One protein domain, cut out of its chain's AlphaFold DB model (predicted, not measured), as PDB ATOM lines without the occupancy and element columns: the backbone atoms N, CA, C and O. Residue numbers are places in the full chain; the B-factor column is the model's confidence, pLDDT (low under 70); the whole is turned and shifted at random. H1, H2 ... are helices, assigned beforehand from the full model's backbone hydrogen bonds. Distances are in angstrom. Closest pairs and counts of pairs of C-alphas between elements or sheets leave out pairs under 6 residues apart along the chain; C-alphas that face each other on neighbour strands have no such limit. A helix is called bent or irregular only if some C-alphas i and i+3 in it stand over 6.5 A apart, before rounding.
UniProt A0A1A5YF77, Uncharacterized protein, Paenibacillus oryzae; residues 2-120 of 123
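AT A GLANCE: This is residues 2 to 120 of the 123 residues of an uncharacterized protein of Paenibacillus oryzae (UniProt A0A1A5YF77). Three long helices run back and forth as a loose, flat zigzag, with H2a, the first arm of the bent helix H2, between H1 and H3. H3 packs along H2a, while H1 meets H2a only with residues 30 to 38 and opens away from it as a narrow V, so that residues 2 to 22 stick out. The second arm, H2b, turns off from H2a at 41 degrees and leads into the link to H3, whose other end, residues 115 to 119, also sticks out. The printed part has 119 residues with three named helices, in the order H1, H2, H3, and no named strand; the class is all helix. It is only just loose, close to extended, with a radius of gyration of the C-alphas of 20.3 A and spans of 67 by 43 by 17 A.

IN THESE COORDINATES: The longest helix, H1, holds residues 2 to 39 and measures 56.5 A from C-alpha 2 at (222.893, 153.542, 134.854) to C-alpha 39. H2, residues 43 to 75, was assigned as one helix by its hydrogen bonds, but it is bent: C-alphas 61 and 64 are 6.6 A apart. Its arms are H2a, residues 43 to 61, 27.7 A long, and H2b, residues 64 to 75, 17.6 A long, which begins at C-alpha 64 at (241.437, 167.082, 152.951). H3, residues 85 to 119, is 52.6 A long and ends at C-alpha 119 at (277.514, 193.816, 132.979). H3 is neither bent nor irregular, but only just: C-alphas 93 and 96 are 6.4 A apart.

HOW THE PARTS SIT: H1 and H2a form a helical hairpin; they touch, closest at the C-alphas of Cys 37 and Phe 46, 5.6 A apart. Their lines stand at a shallow tilt of 23 degrees, opposite ways. H2a and H3 touch, H3 with residues 95 to 111 alone, and their closest C-alphas, those of Pro 55 and Pro 96, are 4.5 A apart. They run opposite ways at a shallow tilt of 16 degrees. H2a and H2b stand at a steep tilt of 41 degrees. H2b and H3 are close but not clearly touching, with the C-alphas of Ile 70 and Leu 85 closest at 7.8 A. H1 is apart from H2b and from H3. Every O i to N i+4 pair is within hydrogen-bond range in H1; the counts are 12 of 15 in H2a, 7 of 8 in H2b and 29 of 31 in H3.

THE WHOLE: The two C-alphas farthest apart are those of Val 2 and Ala 120, at 70.8 A. The printed part has no cut. The link from H1 to H2 is tight, with 3 residues, and that from H2 to H3 is short, with 9 residues. Mean pLDDT of the printed part is 81.7; 16 residues are under 70, among them residues 2 to 6 and 76 to 80.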
ATOM      1  N   VAL A   2     221.588 154.255 134.796       59.00
ATOM      2  CA  VAL A   2     222.893 153.542 134.854       59.00
ATOM      3  C   VAL A   2     224.004 154.152 133.969       59.00
ATOM      4  O   VAL A   2     225.169 154.168 134.359       59.00
ATOM      5  N   TYR A   3     223.662 154.709 132.802       58.28
ATOM      6  CA  TYR A   3     224.641 155.344 131.901       58.28
ATOM      7  C   TYR A   3     225.206 156.665 132.434       58.28
ATOM      8  O   TYR A   3     226.350 157.002 132.142       58.28
ATOM      9  N   PHE A   4     224.437 157.384 133.256       59.25
ATOM     10  CA  PHE A   4     224.874 158.646 133.844       59.25
ATOM     11  C   PHE A   4     225.969 158.383 134.886       59.25
ATOM     12  O   PHE A   4     227.056 158.940 134.794       59.25
ATOM     13  N   VAL A   5     225.761 157.413 135.782       67.25
ATOM     14  CA  VAL A   5     226.728 157.045 136.837       67.25
ATOM     15  C   VAL A   5     228.076 156.580 136.263       67.25
ATOM     16  O   VAL A   5     229.129 156.972 136.764       67.25
ATOM     17  N   LYS A   6     228.074 155.813 135.161       63.97
ATOM     18  CA  LYS A   6     229.318 155.392 134.483       63.97
ATOM     19  C   LYS A   6     230.107 156.562 133.882       63.97
ATOM     20  O   LYS A   6     231.334 156.496 133.852       63.97
ATOM     21  N   GLY A   7     229.430 157.611 133.409       71.75
ATOM     22  CA  GLY A   7     230.075 158.814 132.873       71.75
ATOM     23  C   GLY A   7     230.833 159.591 133.951       71.75
ATOM     24  O   GLY A   7     232.018 159.867 133.788       71.75
ATOM     25  N   TRP A   8     230.185 159.843 135.090       73.62
ATOM     26  CA  TRP A   8     230.794 160.544 136.228       73.62
ATOM     27  C   TRP A   8     231.982 159.783 136.825       73.62
ATOM     28  O   TRP A   8     232.987 160.395 137.180       73.62
ATOM     29  N   PHE A   9     231.917 158.448 136.854       74.25
ATOM     30  CA  PHE A   9     233.026 157.622 137.332       74.25
ATOM     31  C   PHE A   9     234.278 157.744 136.448       74.25
ATOM     32  O   PHE A   9     235.389 157.880 136.957       74.25
ATOM     33  N   LYS A  10     234.112 157.772 135.116       80.12
ATOM     34  CA  LYS A  10     235.234 157.995 134.188       80.12
ATOM     35  C   LYS A  10     235.844 159.386 134.353       80.12
ATOM     36  O   LYS A  10     237.065 159.505 134.365       80.12
ATOM     37  N   VAL A  11     235.012 160.419 134.505       79.38
ATOM     38  CA  VAL A  11     235.481 161.800 134.712       79.38
ATOM     39  C   VAL A  11     236.282 161.910 136.011       79.38
ATOM     40  O   VAL A  11     237.380 162.457 135.992       79.38
ATOM     41  N   ALA A  12     235.797 161.313 137.104       81.38
ATOM     42  CA  ALA A  12     236.507 161.302 138.381       81.38
ATOM     43  C   ALA A  12     237.900 160.652 138.268       81.38
ATOM     44  O   ALA A  12     238.893 161.240 138.702       81.38
ATOM     45  N   ILE A  13     238.003 159.491 137.612       83.81
ATOM     46  CA  ILE A  13     239.290 158.807 137.403       83.81
ATOM     47  C   ILE A  13     240.250 159.671 136.578       83.81
ATOM     48  O   ILE A  13     241.411 159.823 136.955       83.81
ATOM     49  N   ILE A  14     239.772 160.272 135.484       87.38
ATOM     50  CA  ILE A  14     240.597 161.148 134.640       87.38
ATOM     51  C   ILE A  14     241.131 162.322 135.467       87.38
ATOM     52  O   ILE A  14     242.333 162.573 135.453       87.38
ATOM     53  N   THR A  15     240.277 162.989 136.254       82.06
ATOM     54  CA  THR A  15     240.710 164.121 137.089       82.06
ATOM     55  C   THR A  15     241.761 163.734 138.132       82.06
ATOM     56  O   THR A  15     242.711 164.488 138.342       82.06
ATOM     57  N   GLN A  16     241.652 162.548 138.739       81.56
ATOM     58  CA  GLN A  16     242.641 162.064 139.706       81.56
ATOM     59  C   GLN A  16     243.990 161.766 139.046       81.56
ATOM     60  O   GLN A  16     245.027 162.202 139.547       81.56
ATOM     61  N   ILE A  17     243.986 161.075 137.902       89.06
ATOM     62  CA  ILE A  17     245.213 160.757 137.157       89.06
ATOM     63  C   ILE A  17     245.911 162.043 136.712       89.06
ATOM     64  O   ILE A  17     247.121 162.182 136.897       89.06
ATOM     65  N   THR A  18     245.160 163.007 136.169       86.69
ATOM     66  CA  THR A  18     245.715 164.306 135.774       86.69
ATOM     67  C   THR A  18     246.315 165.041 136.972       86.69
ATOM     68  O   THR A  18     247.421 165.565 136.859       86.69
ATOM     69  N   GLY A  19     245.648 165.034 138.131       83.25
ATOM     70  CA  GLY A  19     246.174 165.645 139.355       83.25
ATOM     71  C   GLY A  19     247.503 165.033 139.804       83.25
ATOM     72  O   GLY A  19     248.454 165.761 140.086       83.25
ATOM     73  N   ILE A  20     247.603 163.700 139.798       85.50
ATOM     74  CA  ILE A  20     248.840 162.983 140.143       85.50
ATOM     75  C   ILE A  20     249.958 163.312 139.145       85.50
ATOM     76  O   ILE A  20     251.087 163.583 139.554       85.50
ATOM     77  N   LEU A  21     249.657 163.333 137.844       91.50
ATOM     78  CA  LEU A  21     250.641 163.648 136.807       91.50
ATOM     79  C   LEU A  21     251.201 165.068 136.969       91.50
ATOM     80  O   LEU A  21     252.417 165.260 136.922       91.50
ATOM     81  N   VAL A  22     250.326 166.054 137.190       88.06
ATOM     82  CA  VAL A  22     250.725 167.449 137.430       88.06
ATOM     83  C   VAL A  22     251.597 167.551 138.681       88.06
ATOM     84  O   VAL A  22     252.627 168.221 138.646       88.06
ATOM     85  N   LEU A  23     251.240 166.838 139.752       84.62
ATOM     86  CA  LEU A  23     252.021 166.792 140.989       84.62
ATOM     87  C   LEU A  23     253.436 166.251 140.758       84.62
ATOM     88  O   LEU A  23     254.409 166.864 141.199       84.62
ATOM     89  N   VAL A  24     253.567 165.135 140.036       88.69
ATOM     90  CA  VAL A  24     254.872 164.526 139.734       88.69
ATOM     91  C   VAL A  24     255.730 165.466 138.889       88.69
ATOM     92  O   VAL A  24     256.906 165.672 139.202       88.69
ATOM     93  N   LEU A  25     255.147 166.079 137.854       89.81
ATOM     94  CA  LEU A  25     255.843 167.052 137.010       89.81
ATOM     95  C   LEU A  25     256.306 168.270 137.810       89.81
ATOM     96  O   LEU A  25     257.448 168.707 137.660       89.81
ATOM     97  N   PHE A  26     255.450 168.796 138.685       86.56
ATOM     98  CA  PHE A  26     255.761 169.967 139.495       86.56
ATOM     99  C   PHE A  26     256.902 169.695 140.480       86.56
ATOM    100  O   PHE A  26     257.858 170.470 140.549       86.56
ATOM    101  N   ILE A  27     256.864 168.560 141.185       87.44
ATOM    102  CA  ILE A  27     257.948 168.144 142.086       87.44
ATOM    103  C   ILE A  27     259.247 167.937 141.299       87.44
ATOM    104  O   ILE A  27     260.302 168.414 141.720       87.44
ATOM    105  N   GLY A  28     259.181 167.283 140.134       90.62
ATOM    106  CA  GLY A  28     260.336 167.119 139.251       90.62
ATOM    107  C   GLY A  28     260.949 168.459 138.833       90.62
ATOM    108  O   GLY A  28     262.172 168.625 138.866       90.62
ATOM    109  N   LEU A  29     260.116 169.449 138.511       89.12
ATOM    110  CA  LEU A  29     260.550 170.794 138.139       89.12
ATOM    111  C   LEU A  29     261.170 171.559 139.320       89.12
ATOM    112  O   LEU A  29     262.208 172.200 139.156       89.12
ATOM    113  N   LEU A  30     260.602 171.443 140.525       87.75
ATOM    114  CA  LEU A  30     261.174 172.035 141.739       87.75
ATOM    115  C   LEU A  30     262.545 171.432 142.072       87.75
ATOM    116  O   LEU A  30     263.501 172.167 142.326       87.75
ATOM    117  N   LEU A  31     262.666 170.103 142.032       89.81
ATOM    118  CA  LEU A  31     263.917 169.408 142.347       89.81
ATOM    119  C   LEU A  31     265.011 169.717 141.323       89.81
ATOM    120  O   LEU A  31     266.140 170.037 141.700       89.81
ATOM    121  N   THR A  32     264.685 169.668 140.031       91.50
ATOM    122  CA  THR A  32     265.638 170.033 138.972       91.50
ATOM    123  C   THR A  32     266.039 171.505 139.069       91.50
ATOM    124  O   THR A  32     267.231 171.809 138.996       91.50
ATOM    125  N   GLY A  33     265.097 172.410 139.349       86.94
ATOM    126  CA  GLY A  33     265.365 173.827 139.603       86.94
ATOM    127  C   GLY A  33     266.314 174.059 140.785       86.94
ATOM    128  O   GLY A  33     267.289 174.811 140.663       86.94
ATOM    129  N   MET A  34     266.104 173.359 141.903       88.62
ATOM    130  CA  MET A  34     267.004 173.400 143.062       88.62
ATOM    131  C   MET A  34     268.405 172.876 142.734       88.62
ATOM    132  O   MET A  34     269.399 173.505 143.113       88.62
ATOM    133  N   LEU A  35     268.506 171.754 142.013       90.25
ATOM    134  CA  LEU A  35     269.788 171.178 141.594       90.25
ATOM    135  C   LEU A  35     270.567 172.136 140.683       90.25
ATOM    136  O   LEU A  35     271.768 172.338 140.881       90.25
ATOM    137  N   VAL A  36     269.885 172.779 139.734       89.75
ATOM    138  CA  VAL A  36     270.474 173.797 138.853       89.75
ATOM    139  C   VAL A  36     270.959 175.000 139.666       89.75
ATOM    140  O   VAL A  36     272.107 175.418 139.506       89.75
ATOM    141  N   CYS A  37     270.149 175.517 140.595       89.25
ATOM    142  CA  CYS A  37     270.558 176.637 141.452       89.25
ATOM    143  C   CYS A  37     271.788 176.299 142.298       89.25
ATOM    144  O   CYS A  37     272.680 177.138 142.442       89.25
ATOM    145  N   ARG A  38     271.874 175.064 142.810       87.50
ATOM    146  CA  ARG A  38     273.045 174.583 143.553       87.50
ATOM    147  C   ARG A  38     274.293 174.530 142.670       87.50
ATOM    148  O   ARG A  38     275.356 174.963 143.111       87.50
ATOM    149  N   LYS A  39     274.170 174.055 141.425       86.94
ATOM    150  CA  LYS A  39     275.289 173.986 140.468       86.94
ATOM    151  C   LYS A  39     275.846 175.372 140.127       86.94
ATOM    152  O   LYS A  39     277.060 175.534 140.072       86.94
ATOM    153  N   TYR A  40     274.979 176.368 139.946       86.12
ATOM    154  CA  TYR A  40     275.374 177.738 139.592       86.12
ATOM    155  C   TYR A  40     275.547 178.680 140.796       86.12
ATOM    156  O   TYR A  40     275.676 179.887 140.606       86.12
ATOM    157  N   GLN A  41     275.536 178.156 142.031       85.31
ATOM    158  CA  GLN A  41     275.648 178.944 143.272       85.31
ATOM    159  C   GLN A  41     274.611 180.085 143.374       85.31
ATOM    160  O   GLN A  41     274.822 181.093 144.056       85.31
ATOM    161  N   PHE A  42     273.457 179.932 142.719       88.94
ATOM    162  CA  PHE A  42     272.409 180.946 142.692       88.94
ATOM    163  C   PHE A  42     271.549 180.864 143.959       88.94
ATOM    164  O   PHE A  42     270.464 180.281 143.975       88.94
ATOM    165  N   LYS A  43     272.056 181.461 145.046       88.06
ATOM    166  CA  LYS A  43     271.430 181.423 146.382       88.06
ATOM    167  C   LYS A  43     269.973 181.901 146.371       88.06
ATOM    168  O   LYS A  43     269.127 181.270 146.989       88.06
ATOM    169  N   ALA A  44     269.665 182.976 145.642       87.56
ATOM    170  CA  ALA A  44     268.306 183.522 145.577       87.56
ATOM    171  C   ALA A  44     267.308 182.549 144.926       87.56
ATOM    172  O   ALA A  44     266.212 182.365 145.449       87.56
ATOM    173  N   GLY A  45     267.699 181.873 143.842       87.81
ATOM    174  CA  GLY A  45     266.870 180.837 143.219       87.81
ATOM    175  C   GLY A  45     266.679 179.622 144.118       87.81
ATOM    176  O   GLY A  45     265.584 179.076 144.183       87.81
ATOM    177  N   PHE A  46     267.701 179.241 144.888       89.12
ATOM    178  CA  PHE A  46     267.560 178.174 145.877       89.12
ATOM    179  C   PHE A  46     266.502 178.513 146.943       89.12
ATOM    180  O   PHE A  46     265.626 177.691 147.207       89.12
ATOM    181  N   TYR A  47     266.529 179.730 147.504       89.00
ATOM    182  CA  TYR A  47     265.504 180.179 148.457       89.00
ATOM    183  C   TYR A  47     264.112 180.280 147.827       89.00
ATOM    184  O   TYR A  47     263.140 179.924 148.482       89.00
ATOM    185  N   PHE A  48     264.013 180.710 146.565       92.75
ATOM    186  CA  PHE A  48     262.751 180.724 145.819       92.75
ATOM    187  C   PHE A  48     262.118 179.333 145.740       92.75
ATOM    188  O   PHE A  48     260.966 179.162 146.131       92.75
ATOM    189  N   PHE A  49     262.878 178.335 145.282       89.62
ATOM    190  CA  PHE A  49     262.368 176.971 145.163       89.62
ATOM    191  C   PHE A  49     262.005 176.372 146.526       89.62
ATOM    192  O   PHE A  49     260.994 175.686 146.640       89.62
ATOM    193  N   LEU A  50     262.778 176.681 147.570       89.12
ATOM    194  CA  LEU A  50     262.491 176.238 148.934       89.12
ATOM    195  C   LEU A  50     261.205 176.874 149.491       89.12
ATOM    196  O   LEU A  50     260.387 176.178 150.085       89.12
ATOM    197  N   LEU A  51     260.990 178.171 149.252       90.00
ATOM    198  CA  LEU A  51     259.757 178.869 149.629       90.00
ATOM    199  C   LEU A  51     258.534 178.331 148.883       90.00
ATOM    200  O   LEU A  51     257.474 178.236 149.487       90.00
ATOM    201  N   LEU A  52     258.678 177.941 147.615       89.31
ATOM    202  CA  LEU A  52     257.603 177.371 146.791       89.31
ATOM    203  C   LEU A  52     257.123 175.990 147.258       89.31
ATOM    204  O   LEU A  52     255.973 175.624 147.015       89.31
ATOM    205  N   ILE A  53     257.963 175.239 147.973       87.56
ATOM    206  CA  ILE A  53     257.564 173.958 148.571       87.56
ATOM    207  C   ILE A  53     256.523 174.171 149.681       87.56
ATOM    208  O   ILE A  53     255.649 173.321 149.865       87.56
ATOM    209  N   ILE A  54     256.567 175.303 150.390       87.50
ATOM    210  CA  ILE A  54     255.663 175.614 151.508       87.50
ATOM    211  C   ILE A  54     254.194 175.716 151.059       87.50
ATOM    212  O   ILE A  54     253.391 174.932 151.563       87.50
ATOM    213  N   PRO A  55     253.798 176.603 150.119       86.06
ATOM    214  CA  PRO A  55     252.405 176.717 149.689       86.06
ATOM    215  C   PRO A  55     251.915 175.444 148.991       86.06
ATOM    216  O   PRO A  55     250.745 175.084 149.112       86.06
ATOM    217  N   TYR A  56     252.812 174.726 148.311       83.56
ATOM    218  CA  TYR A  56     252.478 173.462 147.665       83.56
ATOM    219  C   TYR A  56     252.133 172.359 148.677       83.56
ATOM    220  O   TYR A  56     251.101 171.689 148.564       83.56
ATOM    221  N   SER A  57     252.975 172.211 149.701       80.25
ATOM    222  CA  SER A  57     252.741 171.280 150.809       80.25
ATOM    223  C   SER A  57     251.493 171.685 151.585       80.25
ATOM    224  O   SER A  57     250.658 170.837 151.887       80.25
ATOM    225  N   PHE A  58     251.315 172.986 151.832       80.62
ATOM    226  CA  PHE A  58     250.136 173.521 152.498       80.62
ATOM    227  C   PHE A  58     248.854 173.113 151.765       80.62
ATOM    228  O   PHE A  58     248.004 172.473 152.367       80.62
ATOM    229  N   ASN A  59     248.731 173.366 150.460       77.75
ATOM    230  CA  ASN A  59     247.520 172.998 149.717       77.75
ATOM    231  C   ASN A  59     247.259 171.484 149.687       77.75
ATOM    232  O   ASN A  59     246.108 171.062 149.809       77.75
ATOM    233  N   SER A  60     248.307 170.664 149.559       74.38
ATOM    234  CA  SER A  60     248.155 169.202 149.528       74.38
ATOM    235  C   SER A  60     247.690 168.629 150.868       74.38
ATOM    236  O   SER A  60     246.823 167.758 150.889       74.38
ATOM    237  N   PHE A  61     248.233 169.122 151.986       71.56
ATOM    238  CA  PHE A  61     247.872 168.640 153.323       71.56
ATOM    239  C   PHE A  61     246.592 169.284 153.864       71.56
ATOM    240  O   PHE A  61     245.776 168.597 154.470       71.56
ATOM    241  N   PHE A  62     246.383 170.582 153.635       68.75
ATOM    242  CA  PHE A  62     245.235 171.290 154.197       68.75
ATOM    243  C   PHE A  62     243.933 170.996 153.460       68.75
ATOM    244  O   PHE A  62     242.899 170.997 154.110       68.75
ATOM    245  N   SER A  63     243.935 170.693 152.158       69.25
ATOM    246  CA  SER A  63     242.693 170.430 151.410       69.25
ATOM    247  C   SER A  63     241.790 169.342 152.042       69.25
ATOM    248  O   SER A  63     240.633 169.641 152.356       69.25
ATOM    249  N   PRO A  64     242.274 168.115 152.332       70.31
ATOM    250  CA  PRO A  64     241.437 167.082 152.951       70.31
ATOM    251  C   PRO A  64     241.095 167.379 154.419       70.31
ATOM    252  O   PRO A  64     239.962 167.154 154.848       70.31
ATOM    253  N   THR A  65     242.039 167.913 155.198       68.06
ATOM    254  CA  THR A  65     241.830 168.218 156.624       68.06
ATOM    255  C   THR A  65     240.862 169.383 156.818       68.06
ATOM    256  O   THR A  65     240.051 169.374 157.739       68.06
ATOM    257  N   PHE A  66     240.886 170.366 155.919       69.25
ATOM    258  CA  PHE A  66     239.985 171.511 155.942       69.25
ATOM    259  C   PHE A  66     238.555 171.125 155.548       69.25
ATOM    260  O   PHE A  66     237.608 171.637 156.136       69.25
ATOM    261  N   ALA A  67     238.378 170.165 154.634       71.81
ATOM    262  CA  ALA A  67     237.059 169.605 154.337       71.81
ATOM    263  C   ALA A  67     236.454 168.878 155.555       71.81
ATOM    264  O   ALA A  67     235.274 169.048 155.860       71.81
ATOM    265  N   GLN A  68     237.267 168.112 156.290       74.31
ATOM    266  CA  GLN A  68     236.842 167.469 157.541       74.31
ATOM    267  C   GLN A  68     236.537 168.491 158.643       74.31
ATOM    268  O   GLN A  68     235.548 168.342 159.365       74.31
ATOM    269  N   PHE A  69     237.347 169.548 158.739       73.19
ATOM    270  CA  PHE A  69     237.109 170.673 159.638       73.19
ATOM    271  C   PHE A  69     235.762 171.329 159.318       73.19
ATOM    272  O   PHE A  69     234.886 171.354 160.172       73.19
ATOM    273  N   ILE A  70     235.536 171.750 158.070       72.19
ATOM    274  CA  ILE A  70     234.265 172.341 157.624       72.19
ATOM    275  C   ILE A  70     233.068 171.446 157.957       72.19
ATOM    276  O   ILE A  70     232.098 171.941 158.525       72.19
ATOM    277  N   ASN A  71     233.139 170.147 157.657       76.19
ATOM    278  CA  ASN A  71     232.041 169.224 157.955       76.19
ATOM    279  C   ASN A  71     231.737 169.158 159.460       76.19
ATOM    280  O   ASN A  71     230.575 169.185 159.847       76.19
ATOM    281  N   SER A  72     232.766 169.164 160.310       71.69
ATOM    282  CA  SER A  72     232.598 169.159 161.773       71.69
ATOM    283  C   SER A  72     232.005 170.476 162.311       71.69
ATOM    284  O   SER A  72     231.288 170.482 163.314       71.69
ATOM    285  N   TYR A  73     232.275 171.601 161.638       70.81
ATOM    286  CA  TYR A  73     231.720 172.916 161.984       70.81
ATOM    287  C   TYR A  73     230.338 173.187 161.385       70.81
ATOM    288  O   TYR A  73     229.608 174.020 161.908       70.81
ATOM    289  N   MET A  74     229.926 172.487 160.326       67.12
ATOM    290  CA  MET A  74     228.533 172.565 159.872       67.12
ATOM    291  C   MET A  74     227.559 171.987 160.908       67.12
ATOM    292  O   MET A  74     226.453 172.506 161.052       67.12
ATOM    293  N   ASP A  75     227.994 170.986 161.680       71.06
ATOM    294  CA  ASP A  75     227.204 170.406 162.773       71.06
ATOM    295  C   ASP A  75     227.220 171.264 164.051       71.06
ATOM    296  O   ASP A  75     226.254 171.276 164.818       71.06
ATOM    297  N   SER A  76     228.284 172.038 164.276       66.31
ATOM    298  CA  SER A  76     228.416 172.949 165.417       66.31
ATOM    299  C   SER A  76     228.246 174.398 164.951       66.31
ATOM    300  O   SER A  76     229.189 175.032 164.503       66.31
ATOM    301  N   ARG A  77     227.016 174.929 165.059       62.53
ATOM    302  CA  ARG A  77     226.506 176.226 164.533       62.53
ATOM    303  C   ARG A  77     227.315 177.517 164.810       62.53
ATOM    304  O   ARG A  77     226.813 178.605 164.536       62.53
ATOM    305  N   SER A  78     228.529 177.461 165.338       64.25
ATOM    306  CA  SER A  78     229.364 178.630 165.596       64.25
ATOM    307  C   SER A  78     230.819 178.371 165.215       64.25
ATOM    308  O   SER A  78     231.539 177.652 165.910       64.25
ATOM    309  N   LEU A  79     231.269 179.016 164.138       66.81
ATOM    310  CA  LEU A  79     232.691 179.174 163.857       66.81
ATOM    311  C   LEU A  79     233.324 180.086 164.924       66.81
ATOM    312  O   LEU A  79     232.692 181.060 165.354       66.81
ATOM    313  N   PRO A  80     234.573 179.821 165.344       64.94
ATOM    314  CA  PRO A  80     235.304 180.756 166.183       64.94
ATOM    315  C   PRO A  80     235.445 182.095 165.439       64.94
ATOM    316  O   PRO A  80     235.639 182.119 164.226       64.94
ATOM    317  N   PHE A  81     235.335 183.206 166.172       72.06
ATOM    318  CA  PHE A  81     235.451 184.592 165.679       72.06
ATOM    319  C   PHE A  81     234.263 185.174 164.894       72.06
ATOM    320  O   PHE A  81     234.371 186.296 164.408       72.06
ATOM    321  N   GLY A  82     233.127 184.474 164.787       77.38
ATOM    322  CA  GLY A  82     231.928 185.035 164.141       77.38
ATOM    323  C   GLY A  82     232.077 185.283 162.633       77.38
ATOM    324  O   GLY A  82     231.255 185.983 162.048       77.38
ATOM    325  N   MET A  83     233.112 184.715 162.007       80.19
ATOM    326  CA  MET A  83     233.299 184.745 160.557       80.19
ATOM    327  C   MET A  83     232.348 183.775 159.861       80.19
ATOM    328  O   MET A  83     232.028 182.703 160.383       80.19
ATOM    329  N   SER A  84     231.951 184.121 158.638       83.94
ATOM    330  CA  SER A  84     231.282 183.170 157.755       83.94
ATOM    331  C   SER A  84     232.260 182.098 157.258       83.94
ATOM    332  O   SER A  84     233.469 182.311 157.139       83.94
ATOM    333  N   LEU A  85     231.727 180.928 156.904       78.44
ATOM    334  CA  LEU A  85     232.519 179.830 156.345       78.44
ATOM    335  C   LEU A  85     233.246 180.255 155.058       78.44
ATOM    336  O   LEU A  85     234.405 179.903 154.855       78.44
ATOM    337  N   GLY A  86     232.588 181.066 154.223       79.75
ATOM    338  CA  GLY A  86     233.179 181.623 153.006       79.75
ATOM    339  C   GLY A  86     234.368 182.545 153.282       79.75
ATOM    340  O   GLY A  86     235.385 182.445 152.598       79.75
ATOM    341  N   GLU A  87     234.285 183.391 154.312       82.31
ATOM    342  CA  GLU A  87     235.395 184.266 154.721       82.31
ATOM    343  C   GLU A  87     236.577 183.471 155.273       82.31
ATOM    344  O   GLU A  87     237.721 183.760 154.916       82.31
ATOM    345  N   ALA A  88     236.321 182.435 156.079       81.94
ATOM    346  CA  ALA A  88     237.375 181.558 156.580       81.94
ATOM    347  C   ALA A  88     238.111 180.864 155.419       81.94
ATOM    348  O   ALA A  88     239.339 180.922 155.338       81.94
ATOM    349  N   VAL A  89     237.373 180.273 154.470       82.00
ATOM    350  CA  VAL A  89     237.954 179.642 153.269       82.00
ATOM    351  C   VAL A  89     238.778 180.649 152.458       82.00
ATOM    352  O   VAL A  89     239.880 180.322 152.002       82.00
ATOM    353  N   ALA A  90     238.269 181.872 152.280       84.81
ATOM    354  CA  ALA A  90     238.964 182.928 151.545       84.81
ATOM    355  C   ALA A  90     240.291 183.314 152.216       84.81
ATOM    356  O   ALA A  90     241.315 183.402 151.535       84.81
ATOM    357  N   TRP A  91     240.297 183.459 153.543       83.94
ATOM    358  CA  TRP A  91     241.502 183.736 154.332       83.94
ATOM    359  C   TRP A  91     242.552 182.630 154.202       83.94
ATOM    360  O   TRP A  91     243.710 182.913 153.887       83.94
ATOM    361  N   PHE A  92     242.162 181.364 154.369       81.69
ATOM    362  CA  PHE A  92     243.092 180.239 154.232       81.69
ATOM    363  C   PHE A  92     243.654 180.112 152.811       81.69
ATOM    364  O   PHE A  92     244.832 179.798 152.642       81.69
ATOM    365  N   SER A  93     242.850 180.422 151.792       84.00
ATOM    366  CA  SER A  93     243.285 180.418 150.387       84.00
ATOM    367  C   SER A  93     244.240 181.568 150.043       84.00
ATOM    368  O   SER A  93     244.945 181.510 149.031       84.00
ATOM    369  N   PHE A  94     244.264 182.628 150.853       87.25
ATOM    370  CA  PHE A  94     245.098 183.808 150.631       87.25
ATOM    371  C   PHE A  94     246.550 183.600 151.082       87.25
ATOM    372  O   PHE A  94     247.477 184.038 150.400       87.25
ATOM    373  N   ILE A  95     246.764 182.874 152.183       87.19
ATOM    374  CA  ILE A  95     248.092 182.598 152.757       87.19
ATOM    375  C   ILE A  95     249.079 181.995 151.737       87.19
ATOM    376  O   ILE A  95     250.148 182.583 151.543       87.19
ATOM    377  N   PRO A  96     248.775 180.876 151.041       86.81
ATOM    378  CA  PRO A  96     249.724 180.282 150.101       86.81
ATOM    379  C   PRO A  96     250.048 181.220 148.929       86.81
ATOM    380  O   PRO A  96     251.202 181.286 148.508       86.81
ATOM    381  N   LYS A  97     249.070 182.011 148.461       88.12
ATOM    382  CA  LYS A  97     249.268 182.999 147.386       88.12
ATOM    383  C   LYS A  97     250.223 184.117 147.801       88.12
ATOM    384  O   LYS A  97     251.074 184.522 147.016       88.12
ATOM    385  N   MET A  98     250.120 184.596 149.040       91.56
ATOM    386  CA  MET A  98     251.036 185.618 149.555       91.56
ATOM    387  C   MET A  98     252.476 185.108 149.634       91.56
ATOM    388  O   MET A  98     253.402 185.823 149.249       91.56
ATOM    389  N   ILE A  99     252.673 183.861 150.072       90.19
ATOM    390  CA  ILE A  99     254.003 183.231 150.111       90.19
ATOM    391  C   ILE A  99     254.580 183.105 148.696       90.19
ATOM    392  O   ILE A  99     255.759 183.392 148.485       90.19
ATOM    393  N   GLU A 100     253.754 182.733 147.717       89.06
ATOM    394  CA  GLU A 100     254.157 182.630 146.313       89.06
ATOM    395  C   GLU A 100     254.620 183.983 145.744       89.06
ATOM    396  O   GLU A 100     255.689 184.063 145.135       89.06
ATOM    397  N   ILE A 101     253.891 185.071 146.018       93.12
ATOM    398  CA  ILE A 101     254.278 186.433 145.605       93.12
ATOM    399  C   ILE A 101     255.633 186.834 146.210       93.12
ATOM    400  O   ILE A 101     256.494 187.393 145.518       93.12
ATOM    401  N   ILE A 102     255.849 186.531 147.493       92.31
ATOM    402  CA  ILE A 102     257.121 186.805 148.176       92.31
ATOM    403  C   ILE A 102     258.252 185.997 147.531       92.31
ATOM    404  O   ILE A 102     259.318 186.551 147.245       92.31
ATOM    405  N   ALA A 103     258.017 184.714 147.245       91.00
ATOM    406  CA  ALA A 103     258.987 183.863 146.568       91.00
ATOM    407  C   ALA A 103     259.374 184.459 145.202       91.00
ATOM    408  O   ALA A 103     260.561 184.680 144.943       91.00
ATOM    409  N   PHE A 104     258.395 184.789 144.354       91.69
ATOM    410  CA  PHE A 104     258.647 185.404 143.046       91.69
ATOM    411  C   PHE A 104     259.427 186.715 143.152       91.69
ATOM    412  O   PHE A 104     260.354 186.943 142.374       91.69
ATOM    413  N   SER A 105     259.122 187.546 144.145       93.00
ATOM    414  CA  SER A 105     259.854 188.793 144.379       93.00
ATOM    415  C   SER A 105     261.341 188.532 144.667       93.00
ATOM    416  O   SER A 105     262.212 189.188 144.089       93.00
ATOM    417  N   ILE A 106     261.657 187.525 145.490       91.25
ATOM    418  CA  ILE A 106     263.044 187.116 145.776       91.25
ATOM    419  C   ILE A 106     263.743 186.613 144.506       91.25
ATOM    420  O   ILE A 106     264.902 186.968 144.268       91.25
ATOM    421  N   LEU A 107     263.053 185.822 143.677       91.56
ATOM    422  CA  LEU A 107     263.590 185.332 142.406       91.56
ATOM    423  C   LEU A 107     263.959 186.497 141.477       91.56
ATOM    424  O   LEU A 107     265.086 186.550 140.982       91.56
ATOM    425  N   VAL A 108     263.034 187.440 141.274       92.12
ATOM    426  CA  VAL A 108     263.225 188.600 140.389       92.12
ATOM    427  C   VAL A 108     264.399 189.456 140.864       92.12
ATOM    428  O   VAL A 108     265.287 189.781 140.073       92.12
ATOM    429  N   VAL A 109     264.469 189.757 142.165       90.69
ATOM    430  CA  VAL A 109     265.599 190.499 142.753       90.69
ATOM    431  C   VAL A 109     266.912 189.726 142.592       90.69
ATOM    432  O   VAL A 109     267.952 190.317 142.286       90.69
ATOM    433  N   GLY A 110     266.882 188.403 142.762       88.00
ATOM    434  CA  GLY A 110     268.028 187.525 142.544       88.00
ATOM    435  C   GLY A 110     268.553 187.572 141.109       88.00
ATOM    436  O   GLY A 110     269.757 187.751 140.904       88.00
ATOM    437  N   LEU A 111     267.661 187.455 140.124       89.06
ATOM    438  CA  LEU A 111     268.001 187.544 138.702       89.06
ATOM    439  C   LEU A 111     268.559 188.921 138.339       89.06
ATOM    440  O   LEU A 111     269.581 189.004 137.657       89.06
ATOM    441  N   TYR A 112     267.941 189.993 138.840       90.44
ATOM    442  CA  TYR A 112     268.414 191.356 138.602       90.44
ATOM    443  C   TYR A 112     269.849 191.561 139.112       90.44
ATOM    444  O   TYR A 112     270.699 192.104 138.401       90.44
ATOM    445  N   ARG A 113     270.159 191.059 140.317       86.25
ATOM    446  CA  ARG A 113     271.525 191.090 140.864       86.25
ATOM    447  C   ARG A 113     272.502 190.328 139.970       86.25
ATOM    448  O   ARG A 113     273.552 190.869 139.637       86.25
ATOM    449  N   LEU A 114     272.152 189.109 139.557       85.38
ATOM    450  CA  LEU A 114     273.007 188.277 138.704       85.38
ATOM    451  C   LEU A 114     273.325 188.964 137.366       85.38
ATOM    452  O   LEU A 114     274.468 188.930 136.907       85.38
ATOM    453  N   TRP A 115     272.333 189.618 136.761       86.25
ATOM    454  CA  TRP A 115     272.515 190.316 135.489       86.25
ATOM    455  C   TRP A 115     273.403 191.559 135.625       86.25
ATOM    456  O   TRP A 115     274.285 191.790 134.791       86.25
ATOM    457  N   ARG A 116     273.251 192.315 136.720       83.69
ATOM    458  CA  ARG A 116     274.110 193.469 137.022       83.69
ATOM    459  C   ARG A 116     275.575 193.071 137.231       83.69
ATOM    460  O   ARG A 116     276.464 193.783 136.778       83.69
ATOM    461  N   PHE A 117     275.850 191.926 137.862       76.19
ATOM    462  CA  PHE A 117     277.229 191.442 138.033       76.19
ATOM    463  C   PHE A 117     277.904 191.046 136.716       76.19
ATOM    464  O   PHE A 117     279.113 191.201 136.594       76.19
ATOM    465  N   ARG A 118     277.149 190.568 135.718       73.12
ATOM    466  CA  ARG A 118     277.709 190.236 134.394       73.12
ATOM    467  C   ARG A 118     278.015 191.452 133.522       73.12
ATOM    468  O   ARG A 118     278.794 191.326 132.586       73.12
ATOM    469  N   THR A 119     277.379 192.589 133.783       73.44
ATOM    470  CA  THR A 119     277.514 193.816 132.979       73.44
ATOM    471  C   THR A 119     278.485 194.827 133.585       73.44
ATOM    472  O   THR A 119     278.840 195.796 132.920       73.44
ATOM    473  N   ALA A 120     278.951 194.604 134.818       57.44
ATOM    474  CA  ALA A 120     280.026 195.396 135.396       57.44
ATOM    475  C   ALA A 120     281.360 195.019 134.718       57.44
ATOM    476  O   ALA A 120     281.768 193.859 134.820       57.44
TER     477      ALA A 120